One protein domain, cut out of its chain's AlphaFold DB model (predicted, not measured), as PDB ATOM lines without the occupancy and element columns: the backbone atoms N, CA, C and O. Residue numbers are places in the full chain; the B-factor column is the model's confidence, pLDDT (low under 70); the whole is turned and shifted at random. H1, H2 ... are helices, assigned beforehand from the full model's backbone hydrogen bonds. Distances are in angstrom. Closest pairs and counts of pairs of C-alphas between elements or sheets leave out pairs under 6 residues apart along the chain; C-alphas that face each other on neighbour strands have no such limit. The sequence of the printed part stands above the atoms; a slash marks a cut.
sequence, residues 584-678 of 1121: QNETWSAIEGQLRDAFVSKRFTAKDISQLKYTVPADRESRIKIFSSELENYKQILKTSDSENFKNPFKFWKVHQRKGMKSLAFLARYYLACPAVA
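Overview. This is residues 584 to 678 of the 1121 residues of an uncharacterized protein of Caenorhabditis elegans (UniProt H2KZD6). Two long helices, H1 and H3, make an open V, meeting near the end of H1 and the beginning of H3, and a helical hairpin of H5 and H6 packs below them, with H6 in the middle of the domain crossing H3. Short H2 packs on H6 towards one end of the longest axis, and the small H4 is near H5 towards the other, while residues 584 to 591, mostly in H1, stick out. The printed part has 95 residues with six named helices, H1 to H6 in that order, and no named strand; the class is all helix. It is compact, with a radius of gyration of the C-alphas of 13.8 A and spans of 37 by 31 by 31 A.

Arrangement. H3, residues 620 to 640, is the longest helix. With residues 620 to 628 alone it touches residues 596 to 600 of H1, residues 585 to 601; they run opposite ways at a steep tilt of 43 degrees, and the closest C-alphas, of Val 600 and Arg 623, are 6.3 A apart. With residues 627 to 631 alone H3 touches H6, residues 662 to 672, about perpendicular at 77 degrees; the closest C-alphas, of Phe 627 and Ser 663, are 6.8 A apart. H6 is the hub, touching three helices. H5, residues 649 to 656, forms a helical hairpin with H6, at a shallow tilt of 8 degrees, opposite ways; the closest C-alphas, of Trp 653 and Ala 665, are 5.1 A apart. H2, residues 606 to 612, touches H6 about perpendicular at 74 degrees, with the closest C-alphas, of Leu 612 and Lys 662, 6.1 A apart. H1 and H6 are close but not clearly touching, with the closest C-alphas, of Phe 599 and Leu 667, 7.6 A apart. H4, residues 643 to 646, is close to H5 but not clearly touching it; the closest C-alphas, of Phe 646 and Phe 652, are 6.3 A apart. H3 and H5 are apart. Every O i to N i+4 pair is within hydrogen-bond range in H1, H2, H3, H5 and H6; H4 is too short for such a pair.

Along the chain. H3 is 30.5 A long from first to last C-alpha, beginning at C-alpha 620 (55.805, 64.055, 96.111). H1 is 24.1 A long and begins at C-alpha 585 (76.183, 52.951, 85.509). H6 is 15.2 A long and ends at C-alpha 672 (63.666, 66.249, 72.642). H5 measures 10.7 A, H2 10.0 A and H4 5.5 A.

Size, cuts and confidence. The two C-alphas farthest apart, of Glu 621 and Ala 678, are 38.5 A apart. The printed part has no cut. The link from H2 to H3 is short and the other four are tight. Residues 584 to 591 and 639 to 644 stand free. The mean pLDDT of the printed part is 87.5; residues 644 to 645 are under 70.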
ATOM      1  N   GLN A 584      79.208  55.393  82.551       92.55
ATOM      2  CA  GLN A 584      79.188  54.349  83.569       92.55
ATOM      3  C   GLN A 584      77.835  54.329  84.296       92.55
ATOM      4  O   GLN A 584      77.114  55.339  84.349       92.55
ATOM      5  N   ASN A 585      77.484  53.181  84.875       91.63
ATOM      6  CA  ASN A 585      76.183  52.951  85.509       91.63
ATOM      7  C   ASN A 585      75.902  53.906  86.682       91.63
ATOM      8  O   ASN A 585      74.754  54.314  86.896       91.63
ATOM      9  N   GLU A 586      76.935  54.331  87.406       93.36
ATOM     10  CA  GLU A 586      76.854  55.296  88.506       93.36
ATOM     11  C   GLU A 586      76.408  56.667  87.991       93.36
ATOM     12  O   GLU A 586      75.519  57.307  88.560       93.36
ATOM     13  N   THR A 587      76.966  57.094  86.856       93.06
ATOM     14  CA  THR A 587      76.601  58.367  86.225       93.06
ATOM     15  C   THR A 587      75.182  58.309  85.664       93.06
ATOM     16  O   THR A 587      74.410  59.249  85.857       93.06
ATOM     17  N   TRP A 588      74.783  57.195  85.040       95.19
ATOM     18  CA  TRP A 588      73.390  57.001  84.623       95.19
ATOM     19  C   TRP A 588      72.422  57.072  85.807       95.19
ATOM     20  O   TRP A 588      71.401  57.753  85.723       95.19
ATOM     21  N   SER A 589      72.775  56.459  86.937       94.76
ATOM     22  CA  SER A 589      71.978  56.511  88.167       94.76
ATOM     23  C   SER A 589      71.839  57.940  88.712       94.76
ATOM     24  O   SER A 589      70.758  58.333  89.168       94.76
ATOM     25  N   ALA A 590      72.897  58.754  88.619       94.15
ATOM     26  CA  ALA A 590      72.853  60.172  88.973       94.15
ATOM     27  C   ALA A 590      71.942  60.978  88.026       94.15
ATOM     28  O   ALA A 590      71.110  61.764  88.490       94.15
ATOM     29  N   ILE A 591      72.035  60.744  86.712       94.94
ATOM     30  CA  ILE A 591      71.178  61.388  85.700       94.94
ATOM     31  C   ILE A 591      69.709  60.983  85.891       94.94
ATOM     32  O   ILE A 591      68.817  61.824  85.787       94.94
ATOM     33  N   GLU A 592      69.424  59.728  86.235       95.05
ATOM     34  CA  GLU A 592      68.069  59.310  86.597       95.05
ATOM     35  C   GLU A 592      67.536  60.057  87.822       95.05
ATOM     36  O   GLU A 592      66.357  60.417  87.861       95.05
ATOM     37  N   GLY A 593      68.386  60.287  88.829       94.65
ATOM     38  CA  GLY A 593      68.051  61.110  89.992       94.65
ATOM     39  C   GLY A 593      67.628  62.515  89.572       94.65
ATOM     40  O   GLY A 593      66.551  62.976  89.945       94.65
ATOM     41  N   GLN A 594      68.416  63.136  88.696       92.62
ATOM     42  CA  GLN A 594      68.126  64.451  88.121       92.62
ATOM     43  C   GLN A 594      66.826  64.462  87.303       92.62
ATOM     44  O   GLN A 594      66.018  65.384  87.430       92.62
ATOM     45  N   LEU A 595      66.582  63.429  86.495       94.64
ATOM     46  CA  LEU A 595      65.352  63.273  85.719       94.64
ATOM     47  C   LEU A 595      64.122  63.121  86.631       94.64
ATOM     48  O   LEU A 595      63.092  63.760  86.392       94.64
ATOM     49  N   ARG A 596      64.230  62.319  87.700       93.73
ATOM     50  CA  ARG A 596      63.187  62.187  88.731       93.73
ATOM     51  C   ARG A 596      62.896  63.528  89.391       93.73
ATOM     52  O   ARG A 596      61.732  63.918  89.483       93.73
ATOM     53  N   ASP A 597      63.927  64.254  89.807       91.29
ATOM     54  CA  ASP A 597      63.764  65.561  90.442       91.29
ATOM     55  C   ASP A 597      63.135  66.584  89.490       91.29
ATOM     56  O   ASP A 597      62.245  67.338  89.896       91.29
ATOM     57  N   ALA A 598      63.504  66.560  88.206       88.97
ATOM     58  CA  ALA A 598      62.884  67.388  87.175       88.97
ATOM     59  C   ALA A 598      61.386  67.078  87.004       88.97
ATOM     60  O   ALA A 598      60.585  68.000  86.851       88.97
ATOM     61  N   PHE A 599      60.974  65.806  87.074       90.37
ATOM     62  CA  PHE A 599      59.555  65.428  87.045       90.37
ATOM     63  C   PHE A 599      58.806  65.895  88.298       90.37
ATOM     64  O   PHE A 599      57.735  66.499  88.216       90.37
ATOM     65  N   VAL A 600      59.372  65.609  89.470       89.43
ATOM     66  CA  VAL A 600      58.743  65.850  90.772       89.43
ATOM     67  C   VAL A 600      58.549  67.341  91.025       89.43
ATOM     68  O   VAL A 600      57.469  67.754  91.459       89.43
ATOM     69  N   SER A 601      59.574  68.142  90.726       86.49
ATOM     70  CA  SER A 601      59.563  69.598  90.891       86.49
ATOM     71  C   SER A 601      58.704  70.317  89.849       86.49
ATOM     72  O   SER A 601      58.327  71.478  90.056       86.49
ATOM     73  N   LYS A 602      58.331  69.641  88.751       85.01
ATOM     74  CA  LYS A 602      57.526  70.246  87.693       85.01
ATOM     75  C   LYS A 602      56.158  70.676  88.222       85.01
ATOM     76  O   LYS A 602      55.374  69.901  88.783       85.01
ATOM     77  N   ARG A 603      55.836  71.946  87.978       80.07
ATOM     78  CA  ARG A 603      54.489  72.488  88.166       80.07
ATOM     79  C   ARG A 603      53.656  72.173  86.928       80.07
ATOM     80  O   ARG A 603      53.846  72.790  85.887       80.07
ATOM     81  N   PHE A 604      52.748  71.210  87.057       80.27
ATOM     82  CA  PHE A 604      51.841  70.812  85.984       80.27
ATOM     83  C   PHE A 604      50.723  71.841  85.815       80.27
ATOM     84  O   PHE A 604      49.964  72.128  86.743       80.27
ATOM     85  N   THR A 605      50.618  72.395  84.616       75.04
ATOM     86  CA  THR A 605      49.495  73.230  84.194       75.04
ATOM     87  C   THR A 605      48.287  72.361  83.834       75.04
ATOM     88  O   THR A 605      48.404  71.159  83.599       75.04
ATOM     89  N   ALA A 606      47.098  72.963  83.726       71.10
ATOM     90  CA  ALA A 606      45.904  72.242  83.270       71.10
ATOM     91  C   ALA A 606      46.082  71.612  81.869       71.10
ATOM     92  O   ALA A 606      45.497  70.567  81.592       71.10
ATOM     93  N   LYS A 607      46.913  72.222  81.008       70.42
ATOM     94  CA  LYS A 607      47.260  71.686  79.682       70.42
ATOM     95  C   LYS A 607      48.173  70.465  79.801       70.42
ATOM     96  O   LYS A 607      47.948  69.474  79.116       70.42
ATOM     97  N   ASP A 608      49.152  70.497  80.705       77.12
ATOM     98  CA  ASP A 608      50.024  69.339  80.944       77.12
ATOM     99  C   ASP A 608      49.208  68.132  81.427       77.12
ATOM    100  O   ASP A 608      49.371  67.021  80.928       77.12
ATOM    101  N   ILE A 609      48.259  68.370  82.336       75.70
ATOM    102  CA  ILE A 609      47.345  67.335  82.841       75.70
ATOM    103  C   ILE A 609      46.485  66.764  81.703       75.70
ATOM    104  O   ILE A 609      46.322  65.546  81.606       75.70
ATOM    105  N   SER A 610      45.976  67.609  80.795       73.68
ATOM    106  CA  SER A 610      45.200  67.121  79.646       73.68
ATOM    107  C   SER A 610      46.044  66.273  78.690       73.68
ATOM    108  O   SER A 610      45.540  65.300  78.133       73.68
ATOM    109  N   GLN A 611      47.329  66.601  78.515       72.88
ATOM    110  CA  GLN A 611      48.254  65.837  77.670       72.88
ATOM    111  C   GLN A 611      48.650  64.494  78.285       72.88
ATOM    112  O   GLN A 611      48.778  63.500  77.566       72.88
ATOM    113  N   LEU A 612      48.818  64.450  79.607       76.07
ATOM    114  CA  LEU A 612      49.071  63.212  80.341       76.07
ATOM    115  C   LEU A 612      47.854  62.277  80.310       76.07
ATOM    116  O   LEU A 612      48.021  61.059  80.355       76.07
ATOM    117  N   LYS A 613      46.638  62.825  80.157       74.11
ATOM    118  CA  LYS A 613      45.357  62.094  80.212       74.11
ATOM    119  C   LYS A 613      45.119  61.388  81.557       74.11
ATOM    120  O   LYS A 613      44.383  60.406  81.613       74.11
ATOM    121  N   TYR A 614      45.758  61.853  82.627       77.85
ATOM    122  CA  TYR A 614      45.480  61.444  84.002       77.85
ATOM    123  C   TYR A 614      45.871  62.568  84.966       77.85
ATOM    124  O   TYR A 614      46.655  63.458  84.628       77.85
ATOM    125  N   THR A 615      45.317  62.526  86.174       76.02
ATOM    126  CA  THR A 615      45.636  63.494  87.226       76.02
ATOM    127  C   THR A 615      46.958  63.118  87.880       76.02
ATOM    128  O   THR A 615      47.068  62.062  88.498       76.02
ATOM    129  N   VAL A 616      47.963  63.986  87.768       82.15
ATOM    130  CA  VAL A 616      49.231  63.802  88.482       82.15
ATOM    131  C   VAL A 616      48.980  63.986  89.982       82.15
ATOM    132  O   VAL A 616      48.424  65.025  90.357       82.15
ATOM    133  N   PRO A 617      49.385  63.035  90.847       82.63
ATOM    134  CA  PRO A 617      49.233  63.176  92.292       82.63
ATOM    135  C   PRO A 617      49.847  64.484  92.802       82.63
ATOM    136  O   PRO A 617      50.837  64.976  92.256       82.63
ATOM    137  N   ALA A 618      49.246  65.095  93.820       80.62
ATOM    138  CA  ALA A 618      49.783  66.323  94.408       80.62
ATOM    139  C   ALA A 618      50.990  66.038  95.314       80.62
ATOM    140  O   ALA A 618      51.867  66.886  95.463       80.62
ATOM    141  N   ASP A 619      51.032  64.845  95.900       87.56
ATOM    142  CA  ASP A 619      52.059  64.414  96.827       87.56
ATOM    143  C   ASP A 619      53.334  63.962  96.098       87.56
ATOM    144  O   ASP A 619      53.312  63.326  95.039       87.56
ATOM    145  N   ARG A 620      54.479  64.332  96.674       89.29
ATOM    146  CA  ARG A 620      55.805  64.055  96.111       89.29
ATOM    147  C   ARG A 620      56.096  62.554  96.036       89.29
ATOM    148  O   ARG A 620      56.681  62.105  95.056       89.29
ATOM    149  N   GLU A 621      55.695  61.795  97.046       90.43
ATOM    150  CA  GLU A 621      56.039  60.378  97.179       90.43
ATOM    151  C   GLU A 621      55.326  59.504  96.139       90.43
ATOM    152  O   GLU A 621      55.977  58.708  95.459       90.43
ATOM    153  N   SER A 622      54.030  59.725  95.892       88.81
ATOM    154  CA  SER A 622      53.311  59.015  94.826       88.81
ATOM    155  C   SER A 622      53.839  59.377  93.445       88.81
ATOM    156  O   SER A 622      53.923  58.500  92.585       88.81
ATOM    157  N   ARG A 623      54.252  60.635  93.216       90.50
ATOM    158  CA  ARG A 623      54.923  61.013  91.957       90.50
ATOM    159  C   ARG A 623      56.206  60.222  91.749       90.50
ATOM    160  O   ARG A 623      56.410  59.712  90.653       90.50
ATOM    161  N   ILE A 624      57.037  60.110  92.788       92.11
ATOM    162  CA  ILE A 624      58.275  59.325  92.740       92.11
ATOM    163  C   ILE A 624      57.950  57.864  92.432       92.11
ATOM    164  O   ILE A 624      58.531  57.303  91.512       92.11
ATOM    165  N   LYS A 625      56.982  57.265  93.133       91.26
ATOM    166  CA  LYS A 625      56.603  55.859  92.935       91.26
ATOM    167  C   LYS A 625      56.133  55.569  91.506       91.26
ATOM    168  O   LYS A 625      56.600  54.608  90.899       91.26
ATOM    169  N   ILE A 626      55.243  56.404  90.962       87.62
ATOM    170  CA  ILE A 626      54.760  56.273  89.577       87.62
ATOM    171  C   ILE A 626      55.934  56.394  88.605       87.62
ATOM    172  O   ILE A 626      56.120  55.535  87.748       87.62
ATOM    173  N   PHE A 627      56.747  57.435  88.762       91.92
ATOM    174  CA  PHE A 627      57.827  57.719  87.828       91.92
ATOM    175  C   PHE A 627      58.936  56.658  87.862       91.92
ATOM    176  O   PHE A 627      59.436  56.266  86.813       91.92
ATOM    177  N   SER A 628      59.280  56.136  89.042       93.73
ATOM    178  CA  SER A 628      60.228  55.024  89.183       93.73
ATOM    179  C   SER A 628      59.718  53.747  88.514       93.73
ATOM    180  O   SER A 628      60.494  53.053  87.864       93.73
ATOM    181  N   SER A 629      58.414  53.459  88.602       93.48
ATOM    182  CA  SER A 629      57.815  52.333  87.875       93.48
ATOM    183  C   SER A 629      57.886  52.519  86.357       93.48
ATOM    184  O   SER A 629      58.112  51.546  85.641       93.48
ATOM    185  N   GLU A 630      57.699  53.745  85.851       94.71
ATOM    186  CA  GLU A 630      57.861  54.030  84.420       94.71
ATOM    187  C   GLU A 630      59.323  53.886  83.971       94.71
ATOM    188  O   GLU A 630      59.569  53.345  82.896       94.71
ATOM    189  N   LEU A 631      60.288  54.327  84.789       94.88
ATOM    190  CA  LEU A 631      61.721  54.179  84.504       94.88
ATOM    191  C   LEU A 631      62.150  52.714  84.437       94.88
ATOM    192  O   LEU A 631      62.911  52.349  83.543       94.88
ATOM    193  N   GLU A 632      61.655  51.874  85.344       94.04
ATOM    194  CA  GLU A 632      61.961  50.445  85.303       94.04
ATOM    195  C   GLU A 632      61.394  49.802  84.032       94.04
ATOM    196  O   GLU A 632      62.109  49.113  83.312       94.04
ATOM    197  N   ASN A 633      60.148  50.124  83.676       93.59
ATOM    198  CA  ASN A 633      59.553  49.675  82.415       93.59
ATOM    199  C   ASN A 633      60.370  50.144  81.196       93.59
ATOM    200  O   ASN A 633      60.605  49.373  80.266       93.59
ATOM    201  N   TYR A 634      60.866  51.384  81.217       95.12
ATOM    202  CA  TYR A 634      61.712  51.915  80.151       95.12
ATOM    203  C   TYR A 634      62.998  51.099  79.982       95.12
ATOM    204  O   TYR A 634      63.312  50.688  78.866       95.12
ATOM    205  N   LYS A 635      63.694  50.781  81.081       93.00
ATOM    206  CA  LYS A 635      64.890  49.924  81.058       93.00
ATOM    207  C   LYS A 635      64.594  48.532  80.504       93.00
ATOM    208  O   LYS A 635      65.361  48.034  79.684       93.00
ATOM    209  N   GLN A 636      63.490  47.911  80.920       91.53
ATOM    210  CA  GLN A 636      63.102  46.584  80.431       91.53
ATOM    211  C   GLN A 636      62.826  46.596  78.922       91.53
ATOM    212  O   GLN A 636      63.261  45.699  78.202       91.53
ATOM    213  N   ILE A 637      62.165  47.641  78.416       90.97
ATOM    214  CA  ILE A 637      61.893  47.802  76.981       90.97
ATOM    215  C   ILE A 637      63.188  47.997  76.191       90.97
ATOM    216  O   ILE A 637      63.347  47.374  75.145       90.97
ATOM    217  N   LEU A 638      64.122  48.813  76.689       90.58
ATOM    218  CA  LEU A 638      65.413  49.031  76.027       90.58
ATOM    219  C   LEU A 638      66.250  47.751  75.928       90.58
ATOM    220  O   LEU A 638      66.965  47.576  74.950       90.58
ATOM    221  N   LYS A 639      66.134  46.846  76.906       87.15
ATOM    222  CA  LYS A 639      66.818  45.543  76.893       87.15
ATOM    223  C   LYS A 639      66.176  44.513  75.963       87.15
ATOM    224  O   LYS A 639      66.849  43.580  75.549       87.15
ATOM    225  N   THR A 640      64.875  44.637  75.696       84.53
ATOM    226  CA  THR A 640      64.088  43.608  74.989       84.53
ATOM    227  C   THR A 640      63.716  43.979  73.557       84.53
ATOM    228  O   THR A 640      63.329  43.099  72.797       84.53
ATOM    229  N   SER A 641      63.782  45.260  73.188       79.55
ATOM    230  CA  SER A 641      63.346  45.733  71.870       79.55
ATOM    231  C   SER A 641      64.502  45.807  70.877       79.55
ATOM    232  O   SER A 641      65.599  46.229  71.233       79.55
ATOM    233  N   ASP A 642      64.219  45.498  69.610       73.99
ATOM    234  CA  ASP A 642      65.200  45.619  68.530       73.99
ATOM    235  C   ASP A 642      65.660  47.068  68.325       73.99
ATOM    236  O   ASP A 642      64.852  48.006  68.363       73.99
ATOM    237  N   SER A 643      66.952  47.237  68.026       71.46
ATOM    238  CA  SER A 643      67.608  48.539  67.830       71.46
ATOM    239  C   SER A 643      66.966  49.391  66.729       71.46
ATOM    240  O   SER A 643      66.976  50.624  66.801       71.46
ATOM    241  N   GLU A 644      66.335  48.759  65.735       68.29
ATOM    242  CA  GLU A 644      65.616  49.449  64.663       68.29
ATOM    243  C   GLU A 644      64.469  50.326  65.180       68.29
ATOM    244  O   GLU A 644      64.212  51.400  64.624       68.29
ATOM    245  N   ASN A 645      63.836  49.935  66.291       68.37
ATOM    246  CA  ASN A 645      62.749  50.696  66.910       68.37
ATOM    247  C   ASN A 645      63.221  52.029  67.512       68.37
ATOM    248  O   ASN A 645      62.399  52.898  67.809       68.37
ATOM    249  N   PHE A 646      64.533  52.216  67.681       83.11
ATOM    250  CA  PHE A 646      65.105  53.405  68.306       83.11
ATOM    251  C   PHE A 646      65.517  54.477  67.292       83.11
ATOM    252  O   PHE A 646      65.773  55.610  67.697       83.11
ATOM    253  N   LYS A 647      65.521  54.177  65.980       82.88
ATOM    254  CA  LYS A 647      65.970  55.108  64.918       82.88
ATOM    255  C   LYS A 647      65.298  56.485  65.017       82.88
ATOM    256  O   LYS A 647      65.967  57.505  64.860       82.88
ATOM    257  N   ASN A 648      63.998  56.523  65.330       86.26
ATOM    258  CA  ASN A 648      63.264  57.761  65.585       86.26
ATOM    259  C   ASN A 648      62.750  57.801  67.042       86.26
ATOM    260  O   ASN A 648      61.785  57.095  67.369       86.26
ATOM    261  N   PRO A 649      63.323  58.658  67.910       90.34
ATOM    262  CA  PRO A 649      62.945  58.709  69.322       90.34
ATOM    263  C   PRO A 649      61.492  59.160  69.534       90.34
ATOM    264  O   PRO A 649      60.830  58.720  70.474       90.34
ATOM    265  N   PHE A 650      60.938  59.990  68.647       88.46
ATOM    266  CA  PHE A 650      59.556  60.463  68.759       88.46
ATOM    267  C   PHE A 650      58.545  59.348  68.472       88.46
ATOM    268  O   PHE A 650      57.541  59.222  69.184       88.46
ATOM    269  N   LYS A 651      58.834  58.487  67.488       87.57
ATOM    270  CA  LYS A 651      58.021  57.293  67.204       87.57
ATOM    271  C   LYS A 651      58.044  56.312  68.375       87.57
ATOM    272  O   LYS A 651      56.975  55.848  68.774       87.57
ATOM    273  N   PHE A 652      59.214  56.081  68.977       91.12
ATOM    274  CA  PHE A 652      59.344  55.264  70.188       91.12
ATOM    275  C   PHE A 652      58.402  55.761  71.297       91.12
ATOM    276  O   PHE A 652      57.531  55.026  71.775       91.12
ATOM    277  N   TRP A 653      58.481  57.047  71.651       91.27
ATOM    278  CA  TRP A 653      57.642  57.601  72.716       91.27
ATOM    279  C   TRP A 653      56.149  57.591  72.377       91.27
ATOM    280  O   TRP A 653      55.329  57.354  73.266       91.27
ATOM    281  N   LYS A 654      55.766  57.770  71.106       87.20
ATOM    282  CA  LYS A 654      54.367  57.638  70.656       87.20
ATOM    283  C   LYS A 654      53.814  56.234  70.890       87.20
ATOM    284  O   LYS A 654      52.692  56.112  71.387       87.20
ATOM    285  N   VAL A 655      54.581  55.199  70.553       87.61
ATOM    286  CA  VAL A 655      54.176  53.794  70.726       87.61
ATOM    287  C   VAL A 655      54.069  53.448  72.209       87.61
ATOM    288  O   VAL A 655      53.049  52.919  72.661       87.61
ATOM    289  N   HIS A 656      55.086  53.794  72.995       88.21
ATOM    290  CA  HIS A 656      55.174  53.331  74.374       88.21
ATOM    291  C   HIS A 656      54.444  54.210  75.403       88.21
ATOM    292  O   HIS A 656      54.168  53.737  76.508       88.21
ATOM    293  N   GLN A 657      54.006  55.425  75.046       87.14
ATOM    294  CA  GLN A 657      53.144  56.247  75.912       87.14
ATOM    295  C   GLN A 657      51.871  55.492  76.342       87.14
ATOM    296  O   GLN A 657      51.369  55.686  77.450       87.14
ATOM    297  N   ARG A 658      51.326  54.628  75.474       83.08
ATOM    298  CA  ARG A 658      50.132  53.821  75.781       83.08
ATOM    299  C   ARG A 658      50.437  52.634  76.701       83.08
ATOM    300  O   ARG A 658      49.543  52.198  77.416       83.08
ATOM    301  N   LYS A 659      51.688  52.169  76.743       83.39
ATOM    302  CA  LYS A 659      52.166  51.024  77.541       83.39
ATOM    303  C   LYS A 659      52.629  51.435  78.949       83.39
ATOM    304  O   LYS A 659      53.606  50.912  79.468       83.39
ATOM    305  N   GLY A 660      51.955  52.415  79.551       85.09
ATOM    306  CA  GLY A 660      52.219  52.842  80.929       85.09
ATOM    307  C   GLY A 660      53.343  53.863  81.124       85.09
ATOM    308  O   GLY A 660      53.518  54.304  82.246       85.09
ATOM    309  N   MET A 661      54.054  54.308  80.081       91.12
ATOM    310  CA  MET A 661      55.135  55.311  80.199       91.12
ATOM    311  C   MET A 661      54.671  56.735  79.851       91.12
ATOM    312  O   MET A 661      55.240  57.415  78.992       91.12
ATOM    313  N   LYS A 662      53.558  57.175  80.449       89.77
ATOM    314  CA  LYS A 662      52.919  58.452  80.087       89.77
ATOM    315  C   LYS A 662      53.737  59.659  80.546       89.77
ATOM    316  O   LYS A 662      53.834  60.632  79.792       89.77
ATOM    317  N   SER A 663      54.310  59.595  81.745       90.23
ATOM    318  CA  SER A 663      55.128  60.654  82.342       90.23
ATOM    319  C   SER A 663      56.439  60.832  81.587       90.23
ATOM    320  O   SER A 663      56.806  61.958  81.237       90.23
ATOM    321  N   LEU A 664      57.117  59.723  81.282       92.98
ATOM    322  CA  LEU A 664      58.365  59.728  80.526       92.98
ATOM    323  C   LEU A 664      58.156  60.223  79.098       92.98
ATOM    324  O   LEU A 664      58.860  61.132  78.677       92.98
ATOM    325  N   ALA A 665      57.133  59.735  78.389       90.79
ATOM    326  CA  ALA A 665      56.822  60.222  77.043       90.79
ATOM    327  C   ALA A 665      56.497  61.728  77.024       90.79
ATOM    328  O   ALA A 665      56.796  62.440  76.063       90.79
ATOM    329  N   PHE A 666      55.873  62.237  78.089       88.62
ATOM    330  CA  PHE A 666      55.630  63.665  78.249       88.62
ATOM    331  C   PHE A 666      56.933  64.457  78.443       88.62
ATOM    332  O   PHE A 666      57.135  65.446  77.737       88.62
ATOM    333  N   LEU A 667      57.832  64.018  79.331       90.89
ATOM    334  CA  LEU A 667      59.135  64.668  79.512       90.89
ATOM    335  C   LEU A 667      60.029  64.545  78.282       90.89
ATOM    336  O   LEU A 667      60.672  65.519  77.909       90.89
ATOM    337  N   ALA A 668      60.023  63.401  77.606       92.13
ATOM    338  CA  ALA A 668      60.762  63.202  76.372       92.13
ATOM    339  C   ALA A 668      60.380  64.250  75.330       92.13
ATOM    340  O   ALA A 668      61.248  64.936  74.807       92.13
ATOM    341  N   ARG A 669      59.085  64.503  75.107       88.90
ATOM    342  CA  ARG A 669      58.666  65.613  74.234       88.90
ATOM    343  C   ARG A 669      59.151  66.971  74.743       88.90
ATOM    344  O   ARG A 669      59.470  67.828  73.934       88.90
ATOM    345  N   TYR A 670      59.223  67.178  76.056       88.88
ATOM    346  CA  TYR A 670      59.694  68.428  76.666       88.88
ATOM    347  C   TYR A 670      61.155  68.744  76.339       88.88
ATOM    348  O   TYR A 670      61.459  69.891  76.015       88.88
ATOM    349  N   TYR A 671      62.029  67.739  76.368       91.89
ATOM    350  CA  TYR A 671      63.461  67.915  76.118       91.89
ATOM    351  C   TYR A 671      63.851  67.679  74.653       91.89
ATOM    352  O   TYR A 671      64.609  68.463  74.093       91.89
ATOM    353  N   LEU A 672      63.291  66.656  74.002       92.48
ATOM    354  CA  LEU A 672      63.666  66.249  72.642       92.48
ATOM    355  C   LEU A 672      63.062  67.135  71.541       92.48
ATOM    356  O   LEU A 672      63.496  67.078  70.395       92.48
ATOM    357  N   ALA A 673      62.048  67.956  71.850       90.51
ATOM    358  CA  ALA A 673      61.436  68.845  70.857       90.51
ATOM    359  C   ALA A 673      62.419  69.863  70.272       90.51
ATOM    360  O   ALA A 673      62.227  70.299  69.139       90.51
ATOM    361  N   CYS A 674      63.436  70.268  71.033       94.06
ATOM    362  CA  CYS A 674      64.370  71.303  70.617       94.06
ATOM    363  C   CYS A 674      65.446  70.718  69.690       94.06
ATOM    364  O   CYS A 674      66.124  69.775  70.103       94.06
ATOM    365  N   PRO A 675      65.646  71.267  68.476       96.17
ATOM    366  CA  PRO A 675      66.817  70.954  67.657       96.17
ATOM    367  C   PRO A 675      68.133  71.248  68.383       96.17
ATOM    368  O   PRO A 675      68.158  71.998  69.358       96.17
ATOM    369  N   ALA A 676      69.236  70.671  67.904       96.01
ATOM    370  CA  ALA A 676      70.568  70.941  68.456       96.01
ATOM    371  C   ALA A 676      71.236  72.200  67.873       96.01
ATOM    372  O   ALA A 676      72.162  72.762  68.465       96.01
ATOM    373  N   VAL A 677      70.775  72.637  66.704       97.02
ATOM    374  CA  VAL A 677      71.348  73.729  65.914       97.02
ATOM    375  C   VAL A 677      70.258  74.767  65.642       97.02
ATOM    376  O   VAL A 677      69.087  74.417  65.547       97.02
ATOM    377  N   ALA A 678      70.608  76.052  65.608       97.04
ATOM    378  CA  ALA A 678      69.654  77.111  65.287       97.04
ATOM    379  C   ALA A 678      69.370  77.162  63.779       97.04
ATOM    380  O   ALA A 678      70.192  76.711  62.984       97.04
TER     381      ALA A 678